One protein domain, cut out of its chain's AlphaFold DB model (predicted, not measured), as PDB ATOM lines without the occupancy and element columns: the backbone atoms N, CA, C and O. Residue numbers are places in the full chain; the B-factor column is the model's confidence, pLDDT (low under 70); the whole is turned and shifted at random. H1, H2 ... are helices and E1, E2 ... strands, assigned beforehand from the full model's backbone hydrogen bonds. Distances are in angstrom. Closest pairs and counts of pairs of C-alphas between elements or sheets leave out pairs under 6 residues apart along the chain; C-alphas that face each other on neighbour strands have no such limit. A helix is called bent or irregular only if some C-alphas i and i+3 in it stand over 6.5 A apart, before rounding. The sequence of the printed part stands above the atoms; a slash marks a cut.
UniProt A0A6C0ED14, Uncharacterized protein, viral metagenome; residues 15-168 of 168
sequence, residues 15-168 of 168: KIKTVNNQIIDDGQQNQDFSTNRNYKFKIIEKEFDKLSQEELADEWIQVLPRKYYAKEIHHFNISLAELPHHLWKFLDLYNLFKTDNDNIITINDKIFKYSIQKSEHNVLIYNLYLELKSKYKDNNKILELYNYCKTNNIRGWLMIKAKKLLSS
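Overview. This is residues 15 to 168 of the 168 residues of an uncharacterized protein of viral metagenome (UniProt A0A6C0ED14). A small three-stranded sheet, E3, E5 and E4, makes one part of the body, and three crossed helices, H4, H5 and H6, their centres in a triangle, make another; a long unnamed loop sticks out with residues 28 to 46, far from H5. The short helices H2 and H3 only graze the sheet, and a small two-stranded ribbon, E1 with E2, makes a second sheet. The printed part has 154 residues, with six named helices and five named strands in the order E1 H1 E2 E3 H2 H3 E4 E5 H4 H5 H6; the larger sheet, order E3 E5 E4, is mixed, and E1 and E2 are antiparallel. The class is mixed, helices and strands, with under half of the residues in named elements. The whole is loose, with a radius of gyration of the C-alphas of 19.0 A, and elongated, spanning 63 by 40 by 24 A.

Along the chain. In the larger sheet, E3 is residues 74 to 78, E4 residues 104 to 108 and E5 residues 112 to 117, 16.1 A long. H2 is residues 85 to 90 and H3 residues 93 to 97. H4, residues 122 to 133, begins at C-alpha 122 (45.031, 33.041, 57.065) and is 16.4 A long. H5, residues 139 to 151, is 18.0 A long, and H6, residues 157 to 166, is 14.1 A long and ends at C-alpha 166 (61.636, 40.583, 46.199). E1, residues 15 to 19, begins at C-alpha 15 (47.136, 24.832, 30.804); H1 is residues 53 to 57 and E2 residues 60 to 63.

Arrangement. E5 is the inner strand, parallel to E3, with N 76 and O 113 2.8 A apart. E4 and E5 form an antiparallel hairpin, with N 114 and O 107 2.8 A apart. H2 grazes the sheet with residues 87 to 90, and H3 with residues 95 to 96. H3 and H4 only just touch, with 3 pairs of C-alphas within 8 A, the closest Phe 97 and Val 123, 7.2 A. H4 and H5, a helical hairpin, touch at Leu 128 and Leu 145, C-alphas 5.9 A apart, opposite ways at 37 degrees, only just a steep tilt. H6 touches H5, closest C-alphas Tyr 146 and Ala 162, 6.6 A, at a steep tilt of 47 degrees, opposite ways. H6 touches residues 128 to 132 of H4 alone, at a steep tilt of 52 degrees, the same way, closest C-alphas Tyr 129 and Leu 158, 6.8 A. H1 touches H6, closest C-alphas Ala 57 and Trp 157, 4.6 A. E1 and E2 are antiparallel, with N 61 and O 16 2.9 A apart. H4, H5 and H6 are not on the larger sheet. Each O i to N i+4 pair is within hydrogen-bond range in H1, H3, H4, H5 and H6; H2, only just irregular with C-alphas 86 and 89 6.7 A apart, has 0 of 2, and 2 of 3 O i to N i+3 pairs.

Size, cuts and confidence. The C-alphas farthest apart are those of Asn 38 and Asn 140, 63.8 A. Without the free stretches, residues 28 to 46 and 133 to 138, the body spans 45 by 41 by 24 A. The printed part has no cut, and the link E1 to H1, 33 residues, is long. The mean pLDDT of the printed part is 74.0, with residues 15 to 49, 63 to 73 and 99 to 102 under 70.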
ATOM      1  N   LYS A  15      46.566  23.805  29.934       48.16
ATOM      2  CA  LYS A  15      47.136  24.832  30.804       48.16
ATOM      3  C   LYS A  15      47.137  26.107  29.967       48.16
ATOM      4  O   LYS A  15      47.597  26.064  28.831       48.16
ATOM      5  N   ILE A  16      46.608  27.206  30.496       55.47
ATOM      6  CA  ILE A  16      46.671  28.514  29.831       55.47
ATOM      7  C   ILE A  16      47.331  29.501  30.782       55.47
ATOM      8  O   ILE A  16      46.973  29.543  31.960       55.47
ATOM      9  N   LYS A  17      48.297  30.271  30.282       42.53
ATOM     10  CA  LYS A  17      48.953  31.340  31.033       42.53
ATOM     11  C   LYS A  17      48.170  32.637  30.853       42.53
ATOM     12  O   LYS A  17      47.876  33.021  29.721       42.53
ATOM     13  N   THR A  18      47.840  33.321  31.944       44.91
ATOM     14  CA  THR A  18      47.235  34.658  31.863       44.91
ATOM     15  C   THR A  18      48.282  35.764  31.912       44.91
ATOM     16  O   THR A  18      49.361  35.593  32.474       44.91
ATOM     17  N   VAL A  19      47.941  36.923  31.349       42.28
ATOM     18  CA  VAL A  19      48.657  38.189  31.561       42.28
ATOM     19  C   VAL A  19      47.606  39.264  31.822       42.28
ATOM     20  O   VAL A  19      46.649  39.384  31.064       42.28
ATOM     21  N   ASN A  20      47.734  40.037  32.906       40.34
ATOM     22  CA  ASN A  20      46.784  41.101  33.276       40.34
ATOM     23  C   ASN A  20      45.304  40.645  33.367       40.34
ATOM     24  O   ASN A  20      44.398  41.378  32.975       40.34
ATOM     25  N   ASN A  21      45.044  39.431  33.877       40.25
ATOM     26  CA  ASN A  21      43.733  38.746  33.862       40.25
ATOM     27  C   ASN A  21      43.140  38.466  32.463       40.25
ATOM     28  O   ASN A  21      42.004  37.995  32.375       40.25
ATOM     29  N   GLN A  22      43.873  38.713  31.378       35.06
ATOM     30  CA  GLN A  22      43.485  38.291  30.036       35.06
ATOM     31  C   GLN A  22      44.031  36.884  29.769       35.06
ATOM     32  O   GLN A  22      45.183  36.567  30.076       35.06
ATOM     33  N   ILE A  23      43.164  36.030  29.229       43.19
ATOM     34  CA  ILE A  23      43.523  34.699  28.739       43.19
ATOM     35  C   ILE A  23      44.194  34.909  27.383       43.19
ATOM     36  O   ILE A  23      43.553  35.426  26.470       43.19
ATOM     37  N   ILE A  24      45.468  34.533  27.257       40.09
ATOM     38  CA  ILE A  24      46.132  34.479  25.953       40.09
ATOM     39  C   ILE A  24      45.728  33.150  25.317       40.09
ATOM     40  O   ILE A  24      46.116  32.083  25.792       40.09
ATOM     41  N   ASP A  25      44.870  33.224  24.303       40.34
ATOM     42  CA  ASP A  25      44.335  32.057  23.609       40.34
ATOM     43  C   ASP A  25      45.222  31.696  22.407       40.34
ATOM     44  O   ASP A  25      45.053  32.227  21.312       40.34
ATOM     45  N   ASP A  26      46.167  30.777  22.621       39.38
ATOM     46  CA  ASP A  26      46.959  30.152  21.548       39.38
ATOM     47  C   ASP A  26      46.188  28.997  20.846       39.38
ATOM     48  O   ASP A  26      46.769  28.194  20.111       39.38
ATOM     49  N   GLY A  27      44.869  28.871  21.069       35.09
ATOM     50  CA  GLY A  27      44.006  27.818  20.526       35.09
ATOM     51  C   GLY A  27      43.257  28.212  19.248       35.09
ATOM     52  O   GLY A  27      42.186  28.814  19.290       35.09
ATOM     53  N   GLN A  28      43.768  27.812  18.081       33.91
ATOM     54  CA  GLN A  28      43.144  28.124  16.787       33.91
ATOM     55  C   GLN A  28      41.740  27.504  16.582       33.91
ATOM     56  O   GLN A  28      41.562  26.294  16.673       33.91
ATOM     57  N   GLN A  29      40.787  28.381  16.235       31.97
ATOM     58  CA  GLN A  29      39.589  28.235  15.378       31.97
ATOM     59  C   GLN A  29      38.843  26.880  15.284       31.97
ATOM     60  O   GLN A  29      39.361  25.878  14.803       31.97
ATOM     61  N   ASN A  30      37.528  26.914  15.558       30.39
ATOM     62  CA  ASN A  30      36.580  25.874  15.131       30.39
ATOM     63  C   ASN A  30      35.963  26.214  13.760       30.39
ATOM     64  O   ASN A  30      35.447  27.317  13.580       30.39
ATOM     65  N   GLN A  31      35.890  25.226  12.865       28.94
ATOM     66  CA  GLN A  31      34.832  25.108  11.853       28.94
ATOM     67  C   GLN A  31      34.238  23.694  11.922       28.94
ATOM     68  O   GLN A  31      34.951  22.726  12.194       28.94
ATOM     69  N   ASP A  32      32.926  23.587  11.718       36.84
ATOM     70  CA  ASP A  32      32.182  22.326  11.767       36.84
ATOM     71  C   ASP A  32      32.488  21.420  10.573       36.84
ATOM     72  O   ASP A  32      32.542  21.906   9.451       36.84
ATOM     73  N   PHE A  33      32.518  20.098  10.785       27.47
ATOM     74  CA  PHE A  33      32.013  19.123   9.804       27.47
ATOM     75  C   PHE A  33      31.538  17.832  10.489       27.47
ATOM     76  O   PHE A  33      32.120  17.360  11.467       27.47
ATOM     77  N   SER A  34      30.461  17.246   9.961       36.97
ATOM     78  CA  SER A  34      29.904  15.968  10.415       36.97
ATOM     79  C   SER A  34      30.555  14.777   9.699       36.97
ATOM     80  O   SER A  34      31.025  14.912   8.572       36.97
ATOM     81  N   THR A  35      30.547  13.588  10.322       30.91
ATOM     82  CA  THR A  35      30.029  12.328   9.723       30.91
ATOM     83  C   THR A  35      30.199  11.105  10.643       30.91
ATOM     84  O   THR A  35      31.107  11.023  11.469       30.91
ATOM     85  N   ASN A  36      29.290  10.136  10.481       38.75
ATOM     86  CA  ASN A  36      29.216   8.856  11.201       38.75
ATOM     87  C   ASN A  36      30.495   8.004  11.140       38.75
ATOM     88  O   ASN A  36      30.955   7.710  10.038       38.75
ATOM     89  N   ARG A  37      30.919   7.433  12.284       32.59
ATOM     90  CA  ARG A  37      31.554   6.093  12.380       32.59
ATOM     91  C   ARG A  37      31.206   5.420  13.716       32.59
ATOM     92  O   ARG A  37      31.163   6.082  14.750       32.59
ATOM     93  N   ASN A  38      30.998   4.102  13.695       34.44
ATOM     94  CA  ASN A  38      30.808   3.286  14.899       34.44
ATOM     95  C   ASN A  38      32.151   3.084  15.617       34.44
ATOM     96  O   ASN A  38      33.002   2.338  15.136       34.44
ATOM     97  N   TYR A  39      32.333   3.711  16.780       31.03
ATOM     98  CA  TYR A  39      33.525   3.535  17.613       31.03
ATOM     99  C   TYR A  39      33.239   2.598  18.793       31.03
ATOM    100  O   TYR A  39      32.300   2.816  19.556       31.03
ATOM    101  N   LYS A  40      34.088   1.582  19.002       25.53
ATOM    102  CA  LYS A  40      34.182   0.906  20.306       25.53
ATOM    103  C   LYS A  40      34.949   1.821  21.257       25.53
ATOM    104  O   LYS A  40      36.163   1.974  21.131       25.53
ATOM    105  N   PHE A  41      34.243   2.442  22.195       27.69
ATOM    106  CA  PHE A  41      34.845   3.342  23.174       27.69
ATOM    107  C   PHE A  41      35.592   2.548  24.250       27.69
ATOM    108  O   PHE A  41      34.986   1.797  25.011       27.69
ATOM    109  N   LYS A  42      36.910   2.748  24.347       27.50
ATOM    110  CA  LYS A  42      37.678   2.372  25.538       27.50
ATOM    111  C   LYS A  42      37.666   3.569  26.482       27.50
ATOM    112  O   LYS A  42      38.326   4.568  26.199       27.50
ATOM    113  N   ILE A  43      36.925   3.478  27.586       35.44
ATOM    114  CA  ILE A  43      37.103   4.421  28.694       35.44
ATOM    115  C   ILE A  43      38.495   4.140  29.249       35.44
ATOM    116  O   ILE A  43      38.772   3.065  29.772       35.44
ATOM    117  N   ILE A  44      39.400   5.085  29.039       32.53
ATOM    118  CA  ILE A  44      40.693   5.097  29.702       32.53
ATOM    119  C   ILE A  44      40.505   6.098  30.836       32.53
ATOM    120  O   ILE A  44      40.261   7.273  30.557       32.53
ATOM    121  N   GLU A  45      40.659   5.694  32.086       38.03
ATOM    122  CA  GLU A  45      40.793   6.638  33.200       38.03
ATOM    123  C   GLU A  45      42.146   7.370  33.062       38.03
ATOM    124  O   GLU A  45      43.103   6.845  32.489       38.03
ATOM    125  N   LYS A  46      42.237   8.651  33.425       45.25
ATOM    126  CA  LYS A  46      43.538   9.316  33.624       45.25
ATOM    127  C   LYS A  46      43.435  10.064  34.928       45.25
ATOM    128  O   LYS A  46      42.509  10.851  35.078       45.25
ATOM    129  N   GLU A  47      44.402   9.874  35.805       50.41
ATOM    130  CA  GLU A  47      44.523  10.728  36.975       50.41
ATOM    131  C   GLU A  47      44.762  12.180  36.525       50.41
ATOM    132  O   GLU A  47      45.393  12.460  35.492       50.41
ATOM    133  N   PHE A  48      44.177  13.120  37.265       60.22
ATOM    134  CA  PHE A  48      44.252  14.549  36.986       60.22
ATOM    135  C   PHE A  48      45.135  15.236  38.026       60.22
ATOM    136  O   PHE A  48      44.645  15.765  39.020       60.22
ATOM    137  N   ASP A  49      46.444  15.260  37.768       66.81
ATOM    138  CA  ASP A  49      47.388  16.023  38.588       66.81
ATOM    139  C   ASP A  49      46.968  17.501  38.654       66.81
ATOM    140  O   ASP A  49      46.697  18.136  37.620       66.81
ATOM    141  N   LYS A  50      46.948  18.020  39.886       73.50
ATOM    142  CA  LYS A  50      46.881  19.445  40.240       73.50
ATOM    143  C   LYS A  50      48.074  20.181  39.609       73.50
ATOM    144  O   LYS A  50      49.164  19.617  39.520       73.50
ATOM    145  N   LEU A  51      47.894  21.445  39.216       79.31
ATOM    146  CA  LEU A  51      49.019  22.322  38.853       79.31
ATOM    147  C   LEU A  51      50.077  22.374  39.963       79.31
ATOM    148  O   LEU A  51      49.745  22.393  41.155       79.31
ATOM    149  N   SER A  52      51.351  22.461  39.571       87.69
ATOM    150  CA  SER A  52      52.425  22.704  40.537       87.69
ATOM    151  C   SER A  52      52.317  24.119  41.130       87.69
ATOM    152  O   SER A  52      51.634  24.994  40.591       87.69
ATOM    153  N   GLN A  53      52.982  24.367  42.261       90.56
ATOM    154  CA  GLN A  53      52.965  25.698  42.878       90.56
ATOM    155  C   GLN A  53      53.761  26.723  42.057       90.56
ATOM    156  O   GLN A  53      53.438  27.908  42.071       90.56
ATOM    157  N   GLU A  54      54.753  26.269  41.297       90.19
ATOM    158  CA  GLU A  54      55.519  27.054  40.331       90.19
ATOM    159  C   GLU A  54      54.633  27.462  39.149       90.19
ATOM    160  O   GLU A  54      54.588  28.639  38.799       90.19
ATOM    161  N   GLU A  55      53.865  26.517  38.593       84.94
ATOM    162  CA  GLU A  55      52.914  26.792  37.510       84.94
ATOM    163  C   GLU A  55      51.818  27.764  37.961       84.94
ATOM    164  O   GLU A  55      51.513  28.729  37.263       84.94
ATOM    165  N   LEU A  56      51.270  27.575  39.162       86.25
ATOM    166  CA  LEU A  56      50.348  28.549  39.740       86.25
ATOM    167  C   LEU A  56      51.018  29.925  39.896       86.25
ATOM    168  O   LEU A  56      50.419  30.917  39.500       86.25
ATOM    169  N   ALA A  57      52.261  30.003  40.383       87.62
ATOM    170  CA  ALA A  57      52.963  31.278  40.582       87.62
ATOM    171  C   ALA A  57      53.235  32.035  39.269       87.62
ATOM    172  O   ALA A  57      53.261  33.269  39.273       87.62
ATOM    173  N   ASP A  58      53.400  31.300  38.166       83.62
ATOM    174  CA  ASP A  58      53.539  31.819  36.799       83.62
ATOM    175  C   ASP A  58      52.188  32.086  36.097       83.62
ATOM    176  O   ASP A  58      52.153  32.303  34.886       83.62
ATOM    177  N   GLU A  59      51.094  32.130  36.866       81.56
ATOM    178  CA  GLU A  59      49.718  32.425  36.436       81.56
ATOM    179  C   GLU A  59      49.116  31.419  35.442       81.56
ATOM    180  O   GLU A  59      48.252  31.765  34.629       81.56
ATOM    181  N   TRP A  60      49.524  30.150  35.514       77.88
ATOM    182  CA  TRP A  60      48.829  29.088  34.793       77.88
ATOM    183  C   TRP A  60      47.480  28.764  35.448       77.88
ATOM    184  O   TRP A  60      47.358  28.631  36.668       77.88
ATOM    185  N   ILE A  61      46.457  28.576  34.614       75.31
ATOM    186  CA  ILE A  61      45.128  28.102  35.006       75.31
ATOM    187  C   ILE A  61      44.866  26.749  34.338       75.31
ATOM    188  O   ILE A  61      45.149  26.555  33.154       75.31
ATOM    189  N   GLN A  62      44.315  25.810  35.109       72.31
ATOM    190  CA  GLN A  62      43.891  24.494  34.639       72.31
ATOM    191  C   GLN A  62      42.419  24.552  34.244       72.31
ATOM    192  O   GLN A  62      41.567  24.892  35.062       72.31
ATOM    193  N   VAL A  63      42.119  24.204  32.994       67.75
ATOM    194  CA  VAL A  63      40.751  24.185  32.461       67.75
ATOM    195  C   VAL A  63      40.445  22.786  31.927       67.75
ATOM    196  O   VAL A  63      41.257  22.212  31.195       67.75
ATOM    197  N   LEU A  64      39.276  22.229  32.268       63.66
ATOM    198  CA  LEU A  64      38.762  21.026  31.601       63.66
ATOM    199  C   LEU A  64      37.791  21.384  30.462       63.66
ATOM    200  O   LEU A  64      36.975  22.299  30.617       63.66
ATOM    201  N   PRO A  65      37.821  20.653  29.330       56.75
ATOM    202  CA  PRO A  65      36.889  20.874  28.229       56.75
ATOM    203  C   PRO A  65      35.440  20.583  28.641       56.75
ATOM    204  O   PRO A  65      35.150  19.551  29.250       56.75
ATOM    205  N   ARG A  66      34.501  21.442  28.217       53.88
ATOM    206  CA  ARG A  66      33.093  21.417  28.669       53.88
ATOM    207  C   ARG A  66      32.334  20.097  28.454       53.88
ATOM    208  O   ARG A  66      31.307  19.882  29.086       53.88
ATOM    209  N   LYS A  67      32.810  19.217  27.566       52.91
ATOM    210  CA  LYS A  67      32.162  17.932  27.243       52.91
ATOM    211  C   LYS A  67      32.321  16.857  28.336       52.91
ATOM    212  O   LYS A  67      31.719  15.799  28.199       52.91
ATOM    213  N   TYR A  68      33.084  17.115  29.406       53.19
ATOM    214  CA  TYR A  68      33.444  16.106  30.419       53.19
ATOM    215  C   TYR A  68      33.028  16.436  31.870       53.19
ATOM    216  O   TYR A  68      33.423  15.718  32.780       53.19
ATOM    217  N   TYR A  69      32.196  17.459  32.114       52.69
ATOM    218  CA  TYR A  69      31.773  17.899  33.467       52.69
ATOM    219  C   TYR A  69      30.977  16.874  34.315       52.69
ATOM    220  O   TYR A  69      30.473  17.220  35.380       52.69
ATOM    221  N   ALA A  70      30.754  15.648  33.843       50.41
ATOM    222  CA  ALA A  70      29.563  14.895  34.224       50.41
ATOM    223  C   ALA A  70      29.614  14.125  35.559       50.41
ATOM    224  O   ALA A  70      28.534  13.835  36.072       50.41
ATOM    225  N   LYS A  71      30.785  13.720  36.095       53.66
ATOM    226  CA  LYS A  71      30.818  12.767  37.236       53.66
ATOM    227  C   LYS A  71      31.914  12.901  38.297       53.66
ATOM    228  O   LYS A  71      31.636  12.543  39.436       53.66
ATOM    229  N   GLU A  72      33.114  13.385  37.987       55.06
ATOM    230  CA  GLU A  72      34.221  13.390  38.958       55.06
ATOM    231  C   GLU A  72      34.585  14.807  39.394       55.06
ATOM    232  O   GLU A  72      35.111  15.599  38.617       55.06
ATOM    233  N   ILE A  73      34.303  15.110  40.663       62.94
ATOM    234  CA  ILE A  73      34.816  16.297  41.347       62.94
ATOM    235  C   ILE A  73      36.080  15.862  42.087       62.94
ATOM    236  O   ILE A  73      35.982  15.271  43.165       62.94
ATOM    237  N   HIS A  74      37.266  16.129  41.536       73.81
ATOM    238  CA  HIS A  74      38.499  15.811  42.266       73.81
ATOM    239  C   HIS A  74      38.631  16.755  43.467       73.81
ATOM    240  O   HIS A  74      38.433  17.969  43.348       73.81
ATOM    241  N   HIS A  75      38.934  16.190  44.635       82.44
ATOM    242  CA  HIS A  75      38.988  16.919  45.898       82.44
ATOM    243  C   HIS A  75      40.440  17.070  46.355       82.44
ATOM    244  O   HIS A  75      41.139  16.083  46.571       82.44
ATOM    245  N   PHE A  76      40.888  18.314  46.510       85.50
ATOM    246  CA  PHE A  76      42.202  18.658  47.038       85.50
ATOM    247  C   PHE A  76      42.080  19.285  48.430       85.50
ATOM    248  O   PHE A  76      41.349  20.258  48.618       85.50
ATOM    249  N   ASN A  77      42.848  18.770  49.387       88.44
ATOM    250  CA  ASN A  77      43.098  19.445  50.659       88.44
ATOM    251  C   ASN A  77      44.341  20.323  50.486       88.44
ATOM    252  O   ASN A  77      45.373  19.831  50.028       88.44
ATOM    253  N   ILE A  78      44.226  21.618  50.780       90.00
ATOM    254  CA  ILE A  78      45.276  22.611  50.515       90.00
ATOM    255  C   ILE A  78      45.367  23.646  51.638       90.00
ATOM    256  O   ILE A  78      44.399  23.891  52.358       90.00
ATOM    257  N   SER A  79      46.512  24.311  51.757       90.75
ATOM    258  CA  SER A  79      46.602  25.570  52.502       90.75
ATOM    259  C   SER A  79      46.026  26.737  51.686       90.75
ATOM    260  O   SER A  79      45.938  26.677  50.455       90.75
ATOM    261  N   LEU A  80      45.669  27.842  52.354       93.31
ATOM    262  CA  LEU A  80      45.168  29.041  51.669       93.31
ATOM    263  C   LEU A  80      46.186  29.579  50.646       93.31
ATOM    264  O   LEU A  80      45.801  30.021  49.568       93.31
ATOM    265  N   ALA A  81      47.484  29.481  50.945       93.75
ATOM    266  CA  ALA A  81      48.561  29.974  50.088       93.75
ATOM    267  C   ALA A  81      48.770  29.171  48.787       93.75
ATOM    268  O   ALA A  81      49.487  29.629  47.894       93.75
ATOM    269  N   GLU A  82      48.131  28.005  48.658       92.56
ATOM    270  CA  GLU A  82      48.128  27.175  47.449       92.56
ATOM    271  C   GLU A  82      46.860  27.330  46.594       92.56
ATOM    272  O   GLU A  82      46.780  26.735  45.516       92.56
ATOM    273  N   LEU A  83      45.855  28.083  47.059       91.88
ATOM    274  CA  LEU A  83      44.570  28.235  46.373       91.88
ATOM    275  C   LEU A  83      44.778  28.837  44.971       91.88
ATOM    276  O   LEU A  83      45.355  29.922  44.882       91.88
ATOM    277  N   PRO A  84      44.308  28.216  43.872       89.06
ATOM    278  CA  PRO A  84      44.500  28.766  42.532       89.06
ATOM    279  C   PRO A  84      43.998  30.208  42.366       89.06
ATOM    280  O   PRO A  84      42.903  30.556  42.805       89.06
ATOM    281  N   HIS A  85      44.785  31.038  41.671       86.31
ATOM    282  CA  HIS A  85      44.568  32.481  41.465       86.31
ATOM    283  C   HIS A  85      43.109  32.902  41.228       86.31
ATOM    284  O   HIS A  85      42.602  33.832  41.855       86.31
ATOM    285  N   HIS A  86      42.423  32.211  40.318       82.50
ATOM    286  CA  HIS A  86      41.075  32.557  39.878       82.50
ATOM    287  C   HIS A  86      39.982  32.295  40.935       82.50
ATOM    288  O   HIS A  86      38.852  32.755  40.753       82.50
ATOM    289  N   LEU A  87      40.313  31.600  42.031       88.50
ATOM    290  CA  LEU A  87      39.398  31.224  43.113       88.50
ATOM    291  C   LEU A  87      39.432  32.163  44.319       88.50
ATOM    292  O   LEU A  87      38.493  32.164  45.107       88.50
ATOM    293  N   TRP A  88      40.431  33.040  44.422       90.06
ATOM    294  CA  TRP A  88      40.519  34.025  45.509       90.06
ATOM    295  C   TRP A  88      39.349  35.012  45.543       90.06
ATOM    296  O   TRP A  88      39.048  35.576  46.587       90.06
ATOM    297  N   LYS A  89      38.664  35.213  44.412       84.88
ATOM    298  CA  LYS A  89      37.431  36.017  44.332       84.88
ATOM    299  C   LYS A  89      36.192  35.317  44.911       84.88
ATOM    300  O   LYS A  89      35.154  35.953  45.029       84.88
ATOM    301  N   PHE A  90      36.290  34.021  45.207       84.06
ATOM    302  CA  PHE A  90      35.242  33.207  45.830       84.06
ATOM    303  C   PHE A  90      35.553  32.891  47.303       84.06
ATOM    304  O   PHE A  90      34.846  32.092  47.913       84.06
ATOM    305  N   LEU A  91      36.606  33.489  47.875       86.38
ATOM    306  CA  LEU A  91      36.855  33.420  49.310       86.38
ATOM    307  C   LEU A  91      35.767  34.195  50.051       86.38
ATOM    308  O   LEU A  91      35.681  35.418  49.954       86.38
ATOM    309  N   ASP A  92      34.976  33.471  50.831       80.81
ATOM    310  CA  ASP A  92      34.121  34.060  51.848       80.81
ATOM    311  C   ASP A  92      35.003  34.553  53.004       80.81
ATOM    312  O   ASP A  92      35.452  33.774  53.845       80.81
ATOM    313  N   LEU A  93      35.286  35.857  53.012       80.31
ATOM    314  CA  LEU A  93      36.140  36.492  54.019       80.31
ATOM    315  C   LEU A  93      35.529  36.447  55.421       80.31
ATOM    316  O   LEU A  93      36.271  36.379  56.398       80.31
ATOM    317  N   TYR A  94      34.198  36.451  55.537       71.81
ATOM    318  CA  TYR A  94      33.540  36.326  56.833       71.81
ATOM    319  C   TYR A  94      33.842  34.947  57.423       71.81
ATOM    320  O   TYR A  94      34.378  34.849  58.525       71.81
ATOM    321  N   ASN A  95      33.619  33.885  56.646       74.12
ATOM    322  CA  ASN A  95      33.949  32.527  57.073       74.12
ATOM    323  C   ASN A  95      35.462  32.265  57.180       74.12
ATOM    324  O   ASN A  95      35.859  31.430  57.990       74.12
ATOM    325  N   LEU A  96      36.310  32.991  56.440       77.81
ATOM    326  CA  LEU A  96      37.774  32.892  56.531       77.81
ATOM    327  C   LEU A  96      38.324  33.304  57.900       77.81
ATOM    328  O   LEU A  96      39.304  32.717  58.360       77.81
ATOM    329  N   PHE A  97      37.690  34.289  58.539       74.44
ATOM    330  CA  PHE A  97      38.122  34.857  59.819       74.44
ATOM    331  C   PHE A  97      37.240  34.438  61.005       74.44
ATOM    332  O   PHE A  97      37.557  34.757  62.149       74.44
ATOM    333  N   LYS A  98      36.148  33.700  60.760       72.31
ATOM    334  CA  LYS A  98      35.253  33.210  61.813       72.31
ATOM    335  C   LYS A  98      35.888  32.066  62.611       72.31
ATOM    336  O   LYS A  98      36.256  31.039  62.035       72.31
ATOM    337  N   THR A  99      35.926  32.226  63.931       62.59
ATOM    338  CA  THR A  99      36.489  31.285  64.920       62.59
ATOM    339  C   THR A  99      35.561  30.122  65.300       62.59
ATOM    340  O   THR A  99      35.873  29.373  66.221       62.59
ATOM    341  N   ASP A 100      34.414  29.975  64.634       65.31
ATOM    342  CA  ASP A 100      33.477  28.863  64.837       65.31
ATOM    343  C   ASP A 100      34.103  27.493  64.511       65.31
ATOM    344  O   ASP A 100      35.005  27.394  63.676       65.31
ATOM    345  N   ASN A 101      33.529  26.434  65.099       59.69
ATOM    346  CA  ASN A 101      33.970  25.029  65.042       59.69
ATOM    347  C   ASN A 101      34.286  24.462  63.638       59.69
ATOM    348  O   ASN A 101      35.023  23.479  63.533       59.69
ATOM    349  N   ASP A 102      33.743  25.042  62.564       65.88
ATOM    350  CA  ASP A 102      34.039  24.629  61.190       65.88
ATOM    351  C   ASP A 102      35.448  25.066  60.772       65.88
ATOM    352  O   ASP A 102      35.666  26.143  60.211       65.88
ATOM    353  N   ASN A 103      36.420  24.185  61.004       81.25
ATOM    354  CA  ASN A 103      37.836  24.380  60.681       81.25
ATOM    355  C   ASN A 103      38.183  24.254  59.182       81.25
ATOM    356  O   ASN A 103      39.363  24.252  58.833       81.25
ATOM    357  N   ILE A 104      37.201  24.119  58.282       86.25
ATOM    358  CA  ILE A 104      37.423  23.904  56.842       86.25
ATOM    359  C   ILE A 104      36.544  24.840  56.013       86.25
ATOM    360  O   ILE A 104      35.330  24.888  56.175       86.25
ATOM    361  N   ILE A 105      37.159  25.524  55.051       88.12
ATOM    362  CA  ILE A 105      36.478  26.318  54.024       88.12
ATOM    363  C   ILE A 105      36.488  25.507  52.732       88.12
ATOM    364  O   ILE A 105      37.533  24.999  52.330       88.12
ATOM    365  N   THR A 106      35.341  25.376  52.068       88.50
ATOM    366  CA  THR A 106      35.234  24.631  50.807       88.50
ATOM    367  C   THR A 106      34.952  25.577  49.646       88.50
ATOM    368  O   THR A 106      33.965  26.304  49.671       88.50
ATOM    369  N   ILE A 107      35.783  25.522  48.604       88.56
ATOM    370  CA  ILE A 107      35.583  26.239  47.336       88.56
ATOM    371  C   ILE A 107      35.432  25.209  46.212       88.56
ATOM    372  O   ILE A 107      36.128  24.195  46.196       88.56
ATOM    373  N   ASN A 108      34.522  25.455  45.271       83.00
ATOM    374  CA  ASN A 108      34.266  24.582  44.124       83.00
ATOM    375  C   ASN A 108      34.306  25.403  42.828       83.00
ATOM    376  O   ASN A 108      33.599  26.404  42.714       83.00
ATOM    377  N   ASP A 109      35.106  24.976  41.850       74.62
ATOM    378  CA  ASP A 109      35.228  25.632  40.535       74.62
ATOM    379  C   ASP A 109      34.380  24.967  39.425       74.62
ATOM    380  O   ASP A 109      34.472  25.333  38.250       74.62
ATOM    381  N   LYS A 110      33.484  24.054  39.835       73.06
ATOM    382  CA  LYS A 110      32.651  23.113  39.052       73.06
ATOM    383  C   LYS A 110      33.374  21.854  38.577       73.06
ATOM    384  O   LYS A 110      32.697  20.918  38.161       73.06
ATOM    385  N   ILE A 111      34.702  21.819  38.633       72.50
ATOM    386  CA  ILE A 111      35.530  20.663  38.264       72.50
ATOM    387  C   ILE A 111      36.228  20.104  39.505       72.50
ATOM    388  O   ILE A 111      36.262  18.898  39.735       72.50
ATOM    389  N   PHE A 112      36.798  20.999  40.299       79.94
ATOM    390  CA  PHE A 112      37.644  20.704  41.434       79.94
ATOM    391  C   PHE A 112      37.026  21.286  42.702       79.94
ATOM    392  O   PHE A 112      36.557  22.430  42.738       79.94
ATOM    393  N   LYS A 113      37.064  20.488  43.767       85.69
ATOM    394  CA  LYS A 113      36.732  20.904  45.128       85.69
ATOM    395  C   LYS A 113      38.032  21.125  45.888       85.69
ATOM    396  O   LYS A 113      38.879  20.239  45.942       85.69
ATOM    397  N   TYR A 114      38.164  22.276  46.523       88.62
ATOM    398  CA  TYR A 114      39.299  22.622  47.368       88.62
ATOM    399  C   TYR A 114      38.790  22.774  48.795       88.62
ATOM    400  O   TYR A 114      37.901  23.587  49.044       88.62
ATOM    401  N   SER A 115      39.343  21.997  49.723       90.19
ATOM    402  CA  SER A 115      39.149  22.209  51.155       90.19
ATOM    403  C   SER A 115      40.389  22.874  51.727       90.19
ATOM    404  O   SER A 115      41.494  22.340  51.640       90.19
ATOM    405  N   ILE A 116      40.180  24.057  52.293       91.25
ATOM    406  CA  ILE A 116      41.200  24.888  52.913       91.25
ATOM    407  C   ILE A 116      41.043  24.743  54.421       91.25
ATOM    408  O   ILE A 116      39.999  25.112  54.965       91.25
ATOM    409  N   GLN A 117      42.058  24.219  55.100       86.94
ATOM    410  CA  GLN A 117      42.059  24.201  56.560       86.94
ATOM    411  C   GLN A 117      42.228  25.633  57.090       86.94
ATOM    412  O   GLN A 117      43.087  26.386  56.623       86.94
ATOM    413  N   LYS A 118      41.399  26.023  58.061       85.50
ATOM    414  CA  LYS A 118      41.550  27.291  58.774       85.50
ATOM    415  C   LYS A 118      42.842  27.284  59.588       85.50
ATOM    416  O   LYS A 118      43.207  26.284  60.201       85.50
ATOM    417  N   SER A 119      43.518  28.423  59.592       85.38
ATOM    418  CA  SER A 119      44.749  28.669  60.334       85.38
ATOM    419  C   SER A 119      44.750  30.120  60.799       85.38
ATOM    420  O   SER A 119      44.262  30.997  60.083       85.38
ATOM    421  N   GLU A 120      45.342  30.384  61.962       86.88
ATOM    422  CA  GLU A 120      45.611  31.740  62.459       86.88
ATOM    423  C   GLU A 120      46.388  32.600  61.441       86.88
ATOM    424  O   GLU A 120      46.178  33.809  61.346       86.88
ATOM    425  N   HIS A 121      47.210  31.976  60.589       91.00
ATOM    426  CA  HIS A 121      47.981  32.673  59.562       91.00
ATOM    427  C   HIS A 121      47.126  33.175  58.383       91.00
ATOM    428  O   HIS A 121      47.619  33.963  57.575       91.00
ATOM    429  N   ASN A 122      45.861  32.748  58.244       90.00
ATOM    430  CA  ASN A 122      45.031  33.041  57.065       90.00
ATOM    431  C   ASN A 122      44.851  34.543  56.800       90.00
ATOM    432  O   ASN A 122      44.826  34.950  55.639       90.00
ATOM    433  N   VAL A 123      44.784  35.372  57.848       90.31
ATOM    434  CA  VAL A 123      44.739  36.842  57.726       90.31
ATOM    435  C   VAL A 123      45.998  37.369  57.031       90.31
ATOM    436  O   VAL A 123      45.914  38.163  56.096       90.31
ATOM    437  N   LEU A 124      47.173  36.894  57.444       93.88
ATOM    438  CA  LEU A 124      48.466  37.354  56.934       93.88
ATOM    439  C   LEU A 124      48.753  36.802  55.530       93.88
ATOM    440  O   LEU A 124      49.239  37.538  54.671       93.88
ATOM    441  N   ILE A 125      48.351  35.557  55.252       94.88
ATOM    442  CA  ILE A 125      48.350  34.978  53.900       94.88
ATOM    443  C   ILE A 125      47.449  35.801  52.960       94.88
ATOM    444  O   ILE A 125      47.843  36.109  51.832       94.88
ATOM    445  N   TYR A 126      46.247  36.183  53.408       94.06
ATOM    446  CA  TYR A 126      45.322  36.994  52.613       94.06
ATOM    447  C   TYR A 126      45.861  38.410  52.363       94.06
ATOM    448  O   TYR A 126      45.800  38.899  51.234       94.06
ATOM    449  N   ASN A 127      46.478  39.033  53.370       93.81
ATOM    450  CA  ASN A 127      47.158  40.317  53.210       93.81
ATOM    451  C   ASN A 127      48.310  40.231  52.192       93.81
ATOM    452  O   ASN A 127      48.418  41.105  51.334       93.81
ATOM    453  N   LEU A 128      49.110  39.155  52.203       95.50
ATOM    454  CA  LEU A 128      50.164  38.943  51.201       95.50
ATOM    455  C   LEU A 128      49.587  38.845  49.777       95.50
ATOM    456  O   LEU A 128      50.139  39.432  48.847       95.50
ATOM    457  N   TYR A 129      48.457  38.154  49.598       95.00
ATOM    458  CA  TYR A 129      47.745  38.125  48.316       95.00
ATOM    459  C   TYR A 129      47.281  39.520  47.866       95.00
ATOM    460  O   TYR A 129      47.453  39.862  46.692       95.00
ATOM    461  N   LEU A 130      46.725  40.333  48.772       92.88
ATOM    462  CA  LEU A 130      46.293  41.697  48.453       92.88
ATOM    463  C   LEU A 130      47.464  42.575  47.995       92.88
ATOM    464  O   LEU A 130      47.359  43.214  46.948       92.88
ATOM    465  N   GLU A 131      48.589  42.553  48.712       94.69
ATOM    466  CA  GLU A 131      49.778  43.332  48.343       94.69
ATOM    467  C   GLU A 131      50.372  42.881  47.000       94.69
ATOM    468  O   GLU A 131      50.646  43.706  46.125       94.69
ATOM    469  N   LEU A 132      50.487  41.568  46.760       91.62
ATOM    470  CA  LEU A 132      50.969  41.039  45.477       91.62
ATOM    471  C   LEU A 132      50.039  41.376  44.301       91.62
ATOM    472  O   LEU A 132      50.506  41.518  43.166       91.62
ATOM    473  N   LYS A 133      48.735  41.520  44.555       90.12
ATOM    474  CA  LYS A 133      47.736  41.923  43.557       90.12
ATOM    475  C   LYS A 133      47.643  43.443  43.371       90.12
ATOM    476  O   LYS A 133      47.142  43.886  42.338       90.12
ATOM    477  N   SER A 134      48.125  44.237  44.327       89.56
ATOM    478  CA  SER A 134      48.054  45.698  44.273       89.56
ATOM    479  C   SER A 134      48.754  46.268  43.033       89.56
ATOM    480  O   SER A 134      49.807  45.786  42.596       89.56
ATOM    481  N   LYS A 135      48.175  47.342  42.479       87.06
ATOM    482  CA  LYS A 135      48.803  48.154  41.426       87.06
ATOM    483  C   LYS A 135      50.022  48.910  41.967       87.06
ATOM    484  O   LYS A 135      51.018  49.028  41.263       87.06
ATOM    485  N   TYR A 136      49.939  49.380  43.210       87.88
ATOM    486  CA  TYR A 136      51.015  50.066  43.921       87.88
ATOM    487  C   TYR A 136      51.497  49.134  45.031       87.88
ATOM    488  O   TYR A 136      50.791  48.931  46.017       87.88
ATOM    489  N   LYS A 137      52.640  48.484  44.810       88.88
ATOM    490  CA  LYS A 137      53.182  47.465  45.712       88.88
ATOM    491  C   LYS A 137      54.098  48.112  46.740       88.88
ATOM    492  O   LYS A 137      55.024  48.823  46.361       88.88
ATOM    493  N   ASP A 138      53.862  47.824  48.013       93.19
ATOM    494  CA  ASP A 138      54.799  48.147  49.086       93.19
ATOM    495  C   ASP A 138      55.760  46.965  49.284       93.19
ATOM    496  O   ASP A 138      55.412  45.939  49.874       93.19
ATOM    497  N   ASN A 139      56.984  47.101  48.770       93.25
ATOM    498  CA  ASN A 139      57.999  46.054  48.873       93.25
ATOM    499  C   ASN A 139      58.413  45.763  50.327       93.25
ATOM    500  O   ASN A 139      58.753  44.619  50.624       93.25
ATOM    501  N   ASN A 140      58.347  46.742  51.237       95.00
ATOM    502  CA  ASN A 140      58.691  46.535  52.647       95.00
ATOM    503  C   ASN A 140      57.617  45.688  53.335       95.00
ATOM    504  O   ASN A 140      57.934  44.702  54.001       95.00
ATOM    505  N   LYS A 141      56.342  46.009  53.099       95.88
ATOM    506  CA  LYS A 141      55.207  45.238  53.622       95.88
ATOM    507  C   LYS A 141      55.131  43.829  53.021       95.88
ATOM    508  O   LYS A 141      54.846  42.865  53.730       95.88
ATOM    509  N   ILE A 142      55.440  43.675  51.729       96.38
ATOM    510  CA  ILE A 142      55.560  42.354  51.088       96.38
ATOM    511  C   ILE A 142      56.713  41.552  51.710       96.38
ATOM    512  O   ILE A 142      56.539  40.361  51.963       96.38
ATOM    513  N   LEU A 143      57.860  42.181  51.991       97.38
ATOM    514  CA  LEU A 143      59.001  41.540  52.652       97.38
ATOM    515  C   LEU A 143      58.663  41.091  54.081       97.38
ATOM    516  O   LEU A 143      59.005  39.970  54.456       97.38
ATOM    517  N   GLU A 144      57.966  41.920  54.858       97.69
ATOM    518  CA  GLU A 144      57.479  41.587  56.202       97.69
ATOM    519  C   GLU A 144      56.556  40.357  56.173       97.69
ATOM    520  O   GLU A 144      56.835  39.344  56.822       97.69
ATOM    521  N   LEU A 145      55.502  40.401  55.349       97.44
ATOM    522  CA  LEU A 145      54.524  39.318  55.211       97.44
ATOM    523  C   LEU A 145      55.162  38.028  54.668       97.44
ATOM    524  O   LEU A 145      54.849  36.933  55.143       97.44
ATOM    525  N   TYR A 146      56.091  38.139  53.715       97.19
ATOM    526  CA  TYR A 146      56.871  37.009  53.208       97.19
ATOM    527  C   TYR A 146      57.762  36.397  54.296       97.19
ATOM    528  O   TYR A 146      57.782  35.176  54.448       97.19
ATOM    529  N   ASN A 147      58.464  37.213  55.086       97.31
ATOM    530  CA  ASN A 147      59.309  36.722  56.173       97.31
ATOM    531  C   ASN A 147      58.480  36.038  57.267       97.31
ATOM    532  O   ASN A 147      58.856  34.950  57.701       97.31
ATOM    533  N   TYR A 148      57.321  36.593  57.645       96.75
ATOM    534  CA  TYR A 148      56.382  35.920  58.550       96.75
ATOM    535  C   TYR A 148      55.972  34.544  58.007       96.75
ATOM    536  O   TYR A 148      56.097  33.531  58.699       96.75
ATOM    537  N   CYS A 149      55.527  34.483  56.749       95.38
ATOM    538  CA  CYS A 149      55.077  33.232  56.142       95.38
ATOM    539  C   CYS A 149      56.215  32.205  56.020       95.38
ATOM    540  O   CYS A 149      56.009  31.017  56.267       95.38
ATOM    541  N   LYS A 150      57.435  32.655  55.704       95.94
ATOM    542  CA  LYS A 150      58.639  31.819  55.621       95.94
ATOM    543  C   LYS A 150      59.004  31.218  56.982       95.94
ATOM    544  O   LYS A 150      59.284  30.023  57.049       95.94
ATOM    545  N   THR A 151      58.977  32.016  58.051       97.00
ATOM    546  CA  THR A 151      59.259  31.562  59.425       97.00
ATOM    547  C   THR A 151      58.246  30.520  59.897       97.00
ATOM    548  O   THR A 151      58.635  29.518  60.491       97.00
ATOM    549  N   ASN A 152      56.968  30.685  59.547       94.81
ATOM    550  CA  ASN A 152      55.901  29.731  59.870       94.81
ATOM    551  C   ASN A 152      55.807  28.539  58.882       94.81
ATOM    552  O   ASN A 152      54.806  27.829  58.867       94.81
ATOM    553  N   ASN A 153      56.830  28.305  58.040       93.56
ATOM    554  CA  ASN A 153      56.880  27.231  57.030       93.56
ATOM    555  C   ASN A 153      55.635  27.180  56.109       93.56
ATOM    556  O   ASN A 153      55.254  26.120  55.610       93.56
ATOM    557  N   ILE A 154      55.012  28.331  55.851       93.38
ATOM    558  CA  ILE A 154      53.884  28.454  54.927       93.38
ATOM    559  C   ILE A 154      54.424  28.294  53.505       93.38
ATOM    560  O   ILE A 154      55.418  28.913  53.118       93.38
ATOM    561  N   ARG A 155      53.772  27.435  52.719       91.88
ATOM    562  CA  ARG A 155      54.163  27.086  51.347       91.88
ATOM    563  C   ARG A 155      53.008  27.343  50.395       91.88
ATOM    564  O   ARG A 155      51.853  27.337  50.798       91.88
ATOM    565  N   GLY A 156      53.337  27.550  49.128       93.12
ATOM    566  CA  GLY A 156      52.365  27.783  48.068       93.12
ATOM    567  C   GLY A 156      52.857  28.818  47.067       93.12
ATOM    568  O   GLY A 156      53.900  29.454  47.258       93.12
ATOM    569  N   TRP A 157      52.104  28.992  45.988       94.81
ATOM    570  CA  TRP A 157      52.476  29.878  44.889       94.81
ATOM    571  C   TRP A 157      52.668  31.338  45.328       94.81
ATOM    572  O   TRP A 157      53.538  32.017  44.779       94.81
ATOM    573  N   LEU A 158      51.935  31.814  46.350       94.19
ATOM    574  CA  LEU A 158      52.110  33.165  46.910       94.19
ATOM    575  C   LEU A 158      53.555  33.411  47.349       94.19
ATOM    576  O   LEU A 158      54.124  34.460  47.060       94.19
ATOM    577  N   MET A 159      54.163  32.421  48.003       96.38
ATOM    578  CA  MET A 159      55.532  32.502  48.513       96.38
ATOM    579  C   MET A 159      56.559  32.506  47.387       96.38
ATOM    580  O   MET A 159      57.534  33.255  47.438       96.38
ATOM    581  N   ILE A 160      56.317  31.715  46.339       96.00
ATOM    582  CA  ILE A 160      57.151  31.694  45.132       96.00
ATOM    583  C   ILE A 160      57.076  33.056  44.429       96.00
ATOM    584  O   ILE A 160      58.109  33.608  44.048       96.00
ATOM    585  N   LYS A 161      55.874  33.630  44.303       93.50
ATOM    586  CA  LYS A 161      55.648  34.919  43.640       93.50
ATOM    587  C   LYS A 161      56.221  36.098  44.431       93.50
ATOM    588  O   LYS A 161      56.892  36.940  43.841       93.50
ATOM    589  N   ALA A 162      56.039  36.117  45.754       95.12
ATOM    590  CA  ALA A 162      56.668  37.093  46.644       95.12
ATOM    591  C   ALA A 162      58.197  37.019  46.571       95.12
ATOM    592  O   ALA A 162      58.844  38.042  46.373       95.12
ATOM    593  N   LYS A 163      58.779  35.814  46.638       95.88
ATOM    594  CA  LYS A 163      60.229  35.629  46.507       95.88
ATOM    595  C   LYS A 163      60.754  36.130  45.159       95.88
ATOM    596  O   LYS A 163      61.764  36.827  45.148       95.88
ATOM    597  N   LYS A 164      60.090  35.791  44.043       93.56
ATOM    598  CA  LYS A 164      60.451  36.278  42.696       93.56
ATOM    599  C   LYS A 164      60.468  37.814  42.666       93.56
ATOM    600  O   LYS A 164      61.482  38.387  42.287       93.56
ATOM    601  N   LEU A 165      59.399  38.458  43.146       92.62
ATOM    602  CA  LEU A 165      59.281  39.920  43.202       92.62
ATOM    603  C   LEU A 165      60.367  40.579  44.069       92.62
ATOM    604  O   LEU A 165      60.969  41.549  43.639       92.62
ATOM    605  N   LEU A 166      60.631  40.048  45.266       92.75
ATOM    606  CA  LEU A 166      61.636  40.583  46.199       92.75
ATOM    607  C   LEU A 166      63.090  40.317  45.763       92.75
ATOM    608  O   LEU A 166      64.011  40.832  46.389       92.75
ATOM    609  N   SER A 167      63.295  39.484  44.738       89.94
ATOM    610  CA  SER A 167      64.611  39.195  44.144       89.94
ATOM    611  C   SER A 167      64.811  39.866  42.776       89.94
ATOM    612  O   SER A 167      65.789  39.546  42.101       89.94
ATOM    613  N   SER A 168      63.860  40.708  42.345       72.50
ATOM    614  CA  SER A 168      63.889  41.479  41.090       72.50
ATOM    615  C   SER A 168      64.311  42.925  41.338       72.50
ATOM    616  O   SER A 168      65.016  43.459  40.460       72.50
TER     617      SER A 168